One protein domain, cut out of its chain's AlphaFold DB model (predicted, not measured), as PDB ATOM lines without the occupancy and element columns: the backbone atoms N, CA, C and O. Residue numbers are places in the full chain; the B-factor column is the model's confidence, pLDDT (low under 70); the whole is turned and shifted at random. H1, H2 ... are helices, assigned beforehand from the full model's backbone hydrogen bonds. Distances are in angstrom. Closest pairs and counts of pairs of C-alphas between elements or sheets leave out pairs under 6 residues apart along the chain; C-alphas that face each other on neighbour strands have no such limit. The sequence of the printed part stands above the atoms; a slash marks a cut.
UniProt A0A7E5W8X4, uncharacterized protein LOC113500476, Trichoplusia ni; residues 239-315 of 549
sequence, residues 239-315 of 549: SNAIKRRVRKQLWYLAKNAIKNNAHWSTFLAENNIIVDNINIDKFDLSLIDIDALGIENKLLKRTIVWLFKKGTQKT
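AT A GLANCE: This is residues 239 to 315 of the 549 residues of the protein "uncharacterized protein LOC113500476" of Trichoplusia ni (UniProt A0A7E5W8X4). One long helix, H1, runs along most of the length of the model, with a short helix, H2, turning off at a corner at its last residues. From H2 a long unnamed stretch, residues 271 to 297, folds back along H1, turns round and leads to a third helix, H3, set off from the first half of H1 with a space between them. The printed part has 77 residues with three named helices, H1, H2 and H3 in chain order, and no named strand; the class is all helix. The whole is only just compact, close to loose, with a radius of gyration of the C-alphas of 13.3 A, and the C-alphas span 36 by 26 by 18 A.

HOW THE PARTS SIT: H1, residues 239 to 259, is the longest helix, with 21 residues. H2, residues 262 to 270, follows after a tight link of 2 residues. H1 and H2 only just touch, with 3 pairs of C-alphas within 8 A, and they touch only at the corner by their link. H1 touches H2 with residues 258 to 259 alone; the closest C-alphas, those of Ile 258 and Trp 264, are 5.7 A apart. Their lines are about perpendicular, at 83 degrees. H3, residues 298 to 312, touches no helix, but H1 and H3 are near each other, with 8 pairs of C-alphas within 10 A. H2 and H3 are apart. In H1, H2 and H3 every O i to N i+4 pair is within hydrogen-bond range.

IN THESE COORDINATES: H1 measures 30.0 A from C-alpha 239 at (288.522, 164.501, 275.802) to C-alpha 259 at (291.687, 193.758, 269.832). H2 measures 12.3 A from first to last C-alpha. The stretch after it, residues 271 to 297, lies between C-alpha 270 at (303.287, 199.698, 275.440), the last of H2, and C-alpha 298 at (276.379, 184.042, 284.347), the first of H3, and its C-alphas lie 6 to 19 A from the mean of all C-alphas. H3 measures 21.9 A and ends with C-alpha 312 at (294.373, 171.714, 286.732).

THE WHOLE: The two C-alphas farthest apart, those of Ser 239 and Glu 270, are 38.2 A from each other, while the first and last printed C-alphas, those of Ser 239 and Thr 315, are 14.4 A apart. The printed part has no cut. The link from H2 to H3 is long, with 27 residues. The mean pLDDT of the printed part is 74.7, and 29 residues are under 70, among them residues 283 to 294 and residues 307 to 315; the mean is 81 in H1, 88 in H2 and 63 in H3.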
ATOM      1  N   SER A 239     288.629 163.422 274.805       69.69
ATOM      2  CA  SER A 239     288.522 164.501 275.802       69.69
ATOM      3  C   SER A 239     289.537 165.629 275.585       69.69
ATOM      4  O   SER A 239     289.196 166.790 275.810       69.69
ATOM      5  N   ASN A 240     290.758 165.316 275.144       76.12
ATOM      6  CA  ASN A 240     291.801 166.319 274.923       76.12
ATOM      7  C   ASN A 240     291.538 167.113 273.637       76.12
ATOM      8  O   ASN A 240     291.684 168.333 273.644       76.12
ATOM      9  N   ALA A 241     291.032 166.456 272.589       75.75
ATOM     10  CA  ALA A 241     290.611 167.121 271.357       75.75
ATOM     11  C   ALA A 241     289.467 168.122 271.601       75.75
ATOM     12  O   ALA A 241     289.543 169.275 271.174       75.75
ATOM     13  N   ILE A 242     288.440 167.725 272.366       74.56
ATOM     14  CA  ILE A 242     287.329 168.621 272.729       74.56
ATOM     15  C   ILE A 242     287.839 169.807 273.556       74.56
ATOM     16  O   ILE A 242     287.480 170.948 273.271       74.56
ATOM     17  N   LYS A 243     288.719 169.571 274.539       74.81
ATOM     18  CA  LYS A 243     289.326 170.650 275.335       74.81
ATOM     19  C   LYS A 243     290.119 171.630 274.473       74.81
ATOM     20  O   LYS A 243     289.951 172.833 274.642       74.81
ATOM     21  N   ARG A 244     290.941 171.132 273.543       80.69
ATOM     22  CA  ARG A 244     291.725 171.971 272.625       80.69
ATOM     23  C   ARG A 244     290.812 172.796 271.719       80.69
ATOM     24  O   ARG A 244     291.047 173.986 271.541       80.69
ATOM     25  N   ARG A 245     289.724 172.201 271.216       79.75
ATOM     26  CA  ARG A 245     288.724 172.902 270.394       79.75
ATOM     27  C   ARG A 245     288.013 174.007 271.183       79.75
ATOM     28  O   ARG A 245     287.913 175.123 270.688       79.75
ATOM     29  N   VAL A 246     287.591 173.736 272.421       78.88
ATOM     30  CA  VAL A 246     286.977 174.751 273.301       78.88
ATOM     31  C   VAL A 246     287.970 175.863 273.643       78.88
ATOM     32  O   VAL A 246     287.609 177.034 273.598       78.88
ATOM     33  N   ARG A 247     289.231 175.516 273.922       80.06
ATOM     34  CA  ARG A 247     290.296 176.490 274.186       80.06
ATOM     35  C   ARG A 247     290.529 177.419 272.992       80.06
ATOM     36  O   ARG A 247     290.566 178.626 273.184       80.06
ATOM     37  N   LYS A 248     290.614 176.874 271.771       85.44
ATOM     38  CA  LYS A 248     290.740 177.664 270.533       85.44
ATOM     39  C   LYS A 248     289.564 178.629 270.339       85.44
ATOM     40  O   LYS A 248     289.785 179.782 269.995       85.44
ATOM     41  N   GLN A 249     288.337 178.178 270.601       82.88
ATOM     42  CA  GLN A 249     287.136 179.013 270.476       82.88
ATOM     43  C   GLN A 249     287.095 180.142 271.516       82.88
ATOM     44  O   GLN A 249     286.841 181.290 271.169       82.88
ATOM     45  N   LEU A 250     287.407 179.841 272.783       81.00
ATOM     46  CA  LEU A 250     287.494 180.863 273.832       81.00
ATOM     47  C   LEU A 250     288.598 181.879 273.542       81.00
ATOM     48  O   LEU A 250     288.384 183.071 273.733       81.00
ATOM     49  N   TRP A 251     289.748 181.418 273.047       88.88
ATOM     50  CA  TRP A 251     290.824 182.312 272.637       88.88
ATOM     51  C   TRP A 251     290.407 183.222 271.491       88.88
ATOM     52  O   TRP A 251     290.682 184.408 271.552       88.88
ATOM     53  N   TYR A 252     289.714 182.704 270.477       86.38
ATOM     54  CA  TYR A 252     289.234 183.526 269.365       86.38
ATOM     55  C   TYR A 252     288.311 184.658 269.844       86.38
ATOM     56  O   TYR A 252     288.477 185.808 269.444       86.38
ATOM     57  N   LEU A 253     287.394 184.355 270.769       81.88
ATOM     58  CA  LEU A 253     286.513 185.359 271.372       81.88
ATOM     59  C   LEU A 253     287.288 186.376 272.220       81.88
ATOM     60  O   LEU A 253     287.086 187.577 272.063       81.88
ATOM     61  N   ALA A 254     288.193 185.906 273.083       81.75
ATOM     62  CA  ALA A 254     289.017 186.773 273.924       81.75
ATOM     63  C   ALA A 254     289.934 187.669 273.082       81.75
ATOM     64  O   ALA A 254     290.012 188.864 273.323       81.75
ATOM     65  N   LYS A 255     290.563 187.114 272.045       87.81
ATOM     66  CA  LYS A 255     291.418 187.826 271.095       87.81
ATOM     67  C   LYS A 255     290.669 188.963 270.409       87.81
ATOM     68  O   LYS A 255     291.195 190.066 270.345       87.81
ATOM     69  N   ASN A 256     289.445 188.720 269.943       84.19
ATOM     70  CA  ASN A 256     288.629 189.770 269.331       84.19
ATOM     71  C   ASN A 256     288.210 190.835 270.354       84.19
ATOM     72  O   ASN A 256     288.260 192.018 270.046       84.19
ATOM     73  N   ALA A 257     287.854 190.437 271.579       80.25
ATOM     74  CA  ALA A 257     287.525 191.382 272.647       80.25
ATOM     75  C   ALA A 257     288.728 192.255 273.048       80.25
ATOM     76  O   ALA A 257     288.570 193.456 273.243       80.25
ATOM     77  N   ILE A 258     289.925 191.668 273.119       83.62
ATOM     78  CA  ILE A 258     291.178 192.373 273.409       83.62
ATOM     79  C   ILE A 258     291.530 193.333 272.265       83.62
ATOM     80  O   ILE A 258     291.838 194.488 272.532       83.62
ATOM     81  N   LYS A 259     291.424 192.897 271.001       88.38
ATOM     82  CA  LYS A 259     291.687 193.758 269.832       88.38
ATOM     83  C   LYS A 259     290.715 194.938 269.729       88.38
ATOM     84  O   LYS A 259     291.119 196.011 269.305       88.38
ATOM     85  N   ASN A 260     289.458 194.748 270.127       85.06
ATOM     86  CA  ASN A 260     288.420 195.777 270.022       85.06
ATOM     87  C   ASN A 260     288.352 196.715 271.241       85.06
ATOM     88  O   ASN A 260     287.532 197.630 271.250       85.06
ATOM     89  N   ASN A 261     289.159 196.490 272.281       87.88
ATOM     90  CA  ASN A 261     289.164 197.313 273.485       87.88
ATOM     91  C   ASN A 261     290.404 198.216 273.510       87.88
ATOM     92  O   ASN A 261     291.521 197.724 273.666       87.88
ATOM     93  N   ALA A 262     290.176 199.532 273.427       88.12
ATOM     94  CA  ALA A 262     291.223 200.551 273.382       88.12
ATOM     95  C   ALA A 262     292.222 200.446 274.549       88.12
ATOM     96  O   ALA A 262     293.425 200.550 274.345       88.12
ATOM     97  N   HIS A 263     291.746 200.164 275.765       86.31
ATOM     98  CA  HIS A 263     292.618 200.035 276.935       86.31
ATOM     99  C   HIS A 263     293.607 198.869 276.781       86.31
ATOM    100  O   HIS A 263     294.796 199.004 277.066       86.31
ATOM    101  N   TRP A 264     293.130 197.713 276.310       83.06
ATOM    102  CA  TRP A 264     293.982 196.536 276.131       83.06
ATOM    103  C   TRP A 264     294.925 196.675 274.942       83.06
ATOM    104  O   TRP A 264     296.072 196.247 275.048       83.06
ATOM    105  N   SER A 265     294.483 197.278 273.836       85.69
ATOM    106  CA  SER A 265     295.365 197.524 272.690       85.69
ATOM    107  C   SER A 265     296.530 198.441 273.058       85.69
ATOM    108  O   SER A 265     297.661 198.131 272.693       85.69
ATOM    109  N   THR A 266     296.276 199.506 273.828       89.06
ATOM    110  CA  THR A 266     297.323 200.436 274.278       89.06
ATOM    111  C   THR A 266     298.294 199.744 275.228       89.06
ATOM    112  O   THR A 266     299.490 199.730 274.967       89.06
ATOM    113  N   PHE A 267     297.781 199.050 276.251       88.25
ATOM    114  CA  PHE A 267     298.613 198.297 277.194       88.25
ATOM    115  C   PHE A 267     299.519 197.268 276.495       88.25
ATOM    116  O   PHE A 267     300.694 197.122 276.826       88.25
ATOM    117  N   LEU A 268     298.986 196.527 275.521       89.88
ATOM    118  CA  LEU A 268     299.758 195.514 274.802       89.88
ATOM    119  C   LEU A 268     300.816 196.129 273.881       89.88
ATOM    120  O   LEU A 268     301.904 195.564 273.770       89.88
ATOM    121  N   ALA A 269     300.515 197.273 273.262       91.19
ATOM    122  CA  ALA A 269     301.473 198.026 272.460       91.19
ATOM    123  C   ALA A 269     302.616 198.580 273.325       91.19
ATOM    124  O   ALA A 269     303.778 198.372 272.990       91.19
ATOM    125  N   GLU A 270     302.300 199.175 274.479       91.00
ATOM    126  CA  GLU A 270     303.287 199.698 275.440       91.00
ATOM    127  C   GLU A 270     304.261 198.621 275.942       91.00
ATOM    128  O   GLU A 270     305.414 198.911 276.247       91.00
ATOM    129  N   ASN A 271     303.812 197.365 276.001       90.94
ATOM    130  CA  ASN A 271     304.611 196.234 276.475       90.94
ATOM    131  C   ASN A 271     305.218 195.381 275.343       90.94
ATOM    132  O   ASN A 271     305.771 194.316 275.621       90.94
ATOM    133  N   ASN A 272     305.120 195.804 274.076       92.94
ATOM    134  CA  ASN A 272     305.595 195.049 272.904       92.94
ATOM    135  C   ASN A 272     305.025 193.614 272.804       92.94
ATOM    136  O   ASN A 272     305.695 192.683 272.348       92.94
ATOM    137  N   ILE A 273     303.770 193.411 273.221       89.56
ATOM    138  CA  ILE A 273     303.104 192.102 273.192       89.56
ATOM    139  C   ILE A 273     302.208 191.997 271.954       89.56
ATOM    140  O   ILE A 273     301.109 192.548 271.896       89.56
ATOM    141  N   ILE A 274     302.630 191.193 270.977       91.75
ATOM    142  CA  ILE A 274     301.826 190.893 269.787       91.75
ATOM    143  C   ILE A 274     300.807 189.796 270.125       91.75
ATOM    144  O   ILE A 274     301.163 188.626 270.286       91.75
ATOM    145  N   VAL A 275     299.518 190.151 270.192       88.50
ATOM    146  CA  VAL A 275     298.410 189.222 270.523       88.50
ATOM    147  C   VAL A 275     298.382 187.997 269.609       88.50
ATOM    148  O   VAL A 275     298.042 186.894 270.042       88.50
ATOM    149  N   ASP A 276     298.736 188.181 268.339       89.69
ATOM    150  CA  ASP A 276     298.766 187.110 267.343       89.69
ATOM    151  C   ASP A 276     299.845 186.049 267.639       89.69
ATOM    152  O   ASP A 276     299.659 184.890 267.265       89.69
ATOM    153  N   ASN A 277     300.886 186.395 268.408       91.06
ATOM    154  CA  ASN A 277     302.004 185.507 268.748       91.06
ATOM    155  C   ASN A 277     301.796 184.726 270.060       91.06
ATOM    156  O   ASN A 277     302.631 183.897 270.432       91.06
ATOM    157  N   ILE A 278     300.691 184.950 270.780       86.00
ATOM    158  CA  ILE A 278     300.440 184.277 272.061       86.00
ATOM    159  C   ILE A 278     300.079 182.802 271.824       86.00
ATOM    160  O   ILE A 278     299.027 182.460 271.279       86.00
ATOM    161  N   ASN A 279     300.945 181.897 272.290       84.69
ATOM    162  CA  ASN A 279     300.711 180.458 272.207       84.69
ATOM    163  C   ASN A 279     299.695 179.992 273.266       84.69
ATOM    164  O   ASN A 279     300.029 179.765 274.431       84.69
ATOM    165  N   ILE A 280     298.456 179.761 272.830       79.69
ATOM    166  CA  ILE A 280     297.337 179.318 273.677       79.69
ATOM    167  C   ILE A 280     297.545 177.967 274.358       79.69
ATOM    168  O   ILE A 280     296.897 177.668 275.362       79.69
ATOM    169  N   ASP A 281     298.400 177.107 273.801       75.38
ATOM    170  CA  ASP A 281     298.655 175.795 274.383       75.38
ATOM    171  C   ASP A 281     299.562 175.935 275.621       75.38
ATOM    172  O   ASP A 281     299.429 175.138 276.554       75.38
ATOM    173  N   LYS A 282     300.373 177.004 275.675       75.94
ATOM    174  CA  LYS A 282     301.232 177.387 276.810       75.94
ATOM    175  C   LYS A 282     300.584 178.394 277.768       75.94
ATOM    176  O   LYS A 282     301.038 178.524 278.898       75.94
ATOM    177  N   PHE A 283     299.539 179.093 277.332       67.44
ATOM    178  CA  PHE A 283     298.874 180.118 278.129       67.44
ATOM    179  C   PHE A 283     298.072 179.497 279.284       67.44
ATOM    180  O   PHE A 283     297.148 178.702 279.065       67.44
ATOM    181  N   ASP A 284     298.412 179.861 280.524       66.31
ATOM    182  CA  ASP A 284     297.652 179.430 281.693       66.31
ATOM    183  C   ASP A 284     296.367 180.255 281.817       66.31
ATOM    184  O   ASP A 284     296.338 181.381 282.306       66.31
ATOM    185  N   LEU A 285     295.266 179.660 281.367       61.50
ATOM    186  CA  LEU A 285     293.942 180.277 281.396       61.50
ATOM    187  C   LEU A 285     293.417 180.514 282.822       61.50
ATOM    188  O   LEU A 285     292.400 181.184 282.978       61.50
ATOM    189  N   SER A 286     294.074 179.970 283.855       64.12
ATOM    190  CA  SER A 286     293.748 180.287 285.249       64.12
ATOM    191  C   SER A 286     294.102 181.725 285.638       64.12
ATOM    192  O   SER A 286     293.548 182.228 286.612       64.12
ATOM    193  N   LEU A 287     294.958 182.391 284.853       58.78
ATOM    194  CA  LEU A 287     295.333 183.794 285.029       58.78
ATOM    195  C   LEU A 287     294.317 184.771 284.421       58.78
ATOM    196  O   LEU A 287     294.411 185.971 284.659       58.78
ATOM    197  N   ILE A 288     293.346 184.281 283.642       61.69
ATOM    198  CA  ILE A 288     292.304 185.134 283.071       61.69
ATOM    199  C   ILE A 288     291.251 185.412 284.139       61.69
ATOM    200  O   ILE A 288     290.509 184.509 284.541       61.69
ATOM    201  N   ASP A 289     291.137 186.677 284.538       65.44
ATOM    202  CA  ASP A 289     289.978 187.139 285.286       65.44
ATOM    203  C   ASP A 289     288.742 187.115 284.372       65.44
ATOM    204  O   ASP A 289     288.576 187.917 283.453       65.44
ATOM    205  N   ILE A 290     287.870 186.134 284.609       64.81
ATOM    206  CA  ILE A 290     286.642 185.921 283.835       64.81
ATOM    207  C   ILE A 290     285.658 187.080 284.032       64.81
ATOM    208  O   ILE A 290     284.803 187.305 283.169       64.81
ATOM    209  N   ASP A 291     285.764 187.820 285.136       64.69
ATOM    210  CA  ASP A 291     284.942 189.002 285.366       64.69
ATOM    211  C   ASP A 291     285.431 190.199 284.537       64.69
ATOM    212  O   ASP A 291     284.593 190.926 284.003       64.69
ATOM    213  N   ALA A 292     286.741 190.305 284.294       61.66
ATOM    214  CA  ALA A 292     287.338 191.319 283.420       61.66
ATOM    215  C   ALA A 292     287.058 191.094 281.920       61.66
ATOM    216  O   ALA A 292     287.197 192.015 281.120       61.66
ATOM    217  N   LEU A 293     286.608 189.895 281.522       58.88
ATOM    218  CA  LEU A 293     286.228 189.598 280.132       58.88
ATOM    219  C   LEU A 293     284.892 190.229 279.695       58.88
ATOM    220  O   LEU A 293     284.482 190.036 278.552       58.88
ATOM    221  N   GLY A 294     284.160 190.903 280.592       59.72
ATOM    222  CA  GLY A 294     282.880 191.543 280.256       59.72
ATOM    223  C   GLY A 294     281.765 190.567 279.846       59.72
ATOM    224  O   GLY A 294     280.753 190.972 279.287       59.72
ATOM    225  N   ILE A 295     281.916 189.262 280.106       70.75
ATOM    226  CA  ILE A 295     280.922 188.248 279.719       70.75
ATOM    227  C   ILE A 295     279.707 188.344 280.644       70.75
ATOM    228  O   ILE A 295     279.690 187.726 281.698       70.75
ATOM    229  N   GLU A 296     278.641 189.037 280.271       59.53
ATOM    230  CA  GLU A 296     277.480 189.233 281.163       59.53
ATOM    231  C   GLU A 296     276.721 187.929 281.498       59.53
ATOM    232  O   GLU A 296     276.068 187.794 282.540       59.53
ATOM    233  N   ASN A 297     276.854 186.905 280.650       73.69
ATOM    234  CA  ASN A 297     276.157 185.635 280.824       73.69
ATOM    235  C   ASN A 297     276.739 184.793 281.982       73.69
ATOM    236  O   ASN A 297     277.747 184.090 281.850       73.69
ATOM    237  N   LYS A 298     276.025 184.783 283.116       66.69
ATOM    238  CA  LYS A 298     276.379 184.042 284.347       66.69
ATOM    239  C   LYS A 298     276.568 182.533 284.142       66.69
ATOM    240  O   LYS A 298     277.362 181.916 284.857       66.69
ATOM    241  N   LEU A 299     275.841 181.913 283.209       51.50
ATOM    242  CA  LEU A 299     275.955 180.476 282.934       51.50
ATOM    243  C   LEU A 299     277.242 180.172 282.157       51.50
ATOM    244  O   LEU A 299     277.942 179.205 282.474       51.50
ATOM    245  N   LEU A 300     277.587 181.033 281.198       58.47
ATOM    246  CA  LEU A 300     278.825 180.937 280.433       58.47
ATOM    247  C   LEU A 300     280.045 181.163 281.338       58.47
ATOM    248  O   LEU A 300     280.933 180.310 281.350       58.47
ATOM    249  N   LYS A 301     280.023 182.194 282.204       71.06
ATOM    250  CA  LYS A 301     281.064 182.415 283.232       71.06
ATOM    251  C   LYS A 301     281.299 181.158 284.077       71.06
ATOM    252  O   LYS A 301     282.421 180.669 284.187       71.06
ATOM    253  N   ARG A 302     280.230 180.566 284.628       66.69
ATOM    254  CA  ARG A 302     280.319 179.341 285.449       66.69
ATOM    255  C   ARG A 302     280.859 178.140 284.678       66.69
ATOM    256  O   ARG A 302     281.592 177.334 285.250       66.69
ATOM    257  N   THR A 303     280.501 178.013 283.404       62.66
ATOM    258  CA  THR A 303     280.967 176.920 282.541       62.66
ATOM    259  C   THR A 303     282.460 177.052 282.251       62.66
ATOM    260  O   THR A 303     283.186 176.066 282.362       62.66
ATOM    261  N   ILE A 304     282.936 178.269 281.981       67.88
ATOM    262  CA  ILE A 304     284.356 178.578 281.770       67.88
ATOM    263  C   ILE A 304     285.166 178.308 283.052       67.88
ATOM    264  O   ILE A 304     286.120 177.529 283.013       67.88
ATOM    265  N   VAL A 305     284.722 178.817 284.212       72.56
ATOM    266  CA  VAL A 305     285.339 178.532 285.528       72.56
ATOM    267  C   VAL A 305     285.431 177.022 285.784       72.56
ATOM    268  O   VAL A 305     286.454 176.507 286.244       72.56
ATOM    269  N   TRP A 306     284.355 176.283 285.501       72.81
ATOM    270  CA  TRP A 306     284.308 174.839 285.720       72.81
ATOM    271  C   TRP A 306     285.282 174.078 284.813       72.81
ATOM    272  O   TRP A 306     285.964 173.158 285.279       72.81
ATOM    273  N   LEU A 307     285.384 174.478 283.542       63.03
ATOM    274  CA  LEU A 307     286.325 173.900 282.582       63.03
ATOM    275  C   LEU A 307     287.782 174.147 283.000       63.03
ATOM    276  O   LEU A 307     288.581 173.207 282.949       63.03
ATOM    277  N   PHE A 308     288.113 175.342 283.501       66.62
ATOM    278  CA  PHE A 308     289.452 175.648 284.023       66.62
ATOM    279  C   PHE A 308     289.788 174.841 285.279       66.62
ATOM    280  O   PHE A 308     290.829 174.181 285.335       66.62
ATOM    281  N   LYS A 309     288.861 174.754 286.240       66.12
ATOM    282  CA  LYS A 309     289.052 173.994 287.489       66.12
ATOM    283  C   LYS A 309     289.240 172.487 287.271       66.12
ATOM    284  O   LYS A 309     289.865 171.810 288.085       66.12
ATOM    285  N   LYS A 310     288.683 171.927 286.192       58.56
ATOM    286  CA  LYS A 310     288.861 170.510 285.826       58.56
ATOM    287  C   LYS A 310     290.134 170.243 285.018       58.56
ATOM    288  O   LYS A 310     290.541 169.082 284.938       58.56
ATOM    289  N   GLY A 311     290.745 171.273 284.431       51.94
ATOM    290  CA  GLY A 311     292.024 171.181 283.725       51.94
ATOM    291  C   GLY A 311     293.204 170.959 284.672       51.94
ATOM    292  O   GLY A 311     294.009 170.066 284.425       51.94
ATOM    293  N   THR A 312     293.241 171.687 285.788       48.56
ATOM    294  CA  THR A 312     294.373 171.714 286.732       48.56
ATOM    295  C   THR A 312     294.462 170.490 287.651       48.56
ATOM    296  O   THR A 312     295.544 170.101 288.064       48.56
ATOM    297  N   GLN A 313     293.352 169.798 287.933       47.09
ATOM    298  CA  GLN A 313     293.348 168.682 288.898       47.09
ATOM    299  C   GLN A 313     293.870 167.333 288.365       47.09
ATOM    300  O   GLN A 313     293.966 166.375 289.134       47.09
ATOM    301  N   LYS A 314     294.162 167.196 287.063       48.50
ATOM    302  CA  LYS A 314     294.533 165.896 286.464       48.50
ATOM    303  C   LYS A 314     296.036 165.667 286.285       48.50
ATOM    304  O   LYS A 314     296.409 164.521 286.051       48.50
ATOM    305  N   THR A 315     296.881 166.687 286.412       47.22
ATOM    306  CA  THR A 315     298.323 166.565 286.142       47.22
ATOM    307  C   THR A 315     299.140 166.040 287.326       47.22
ATOM    308  O   THR A 315     300.110 165.330 287.087       47.22
TER     309      THR A 315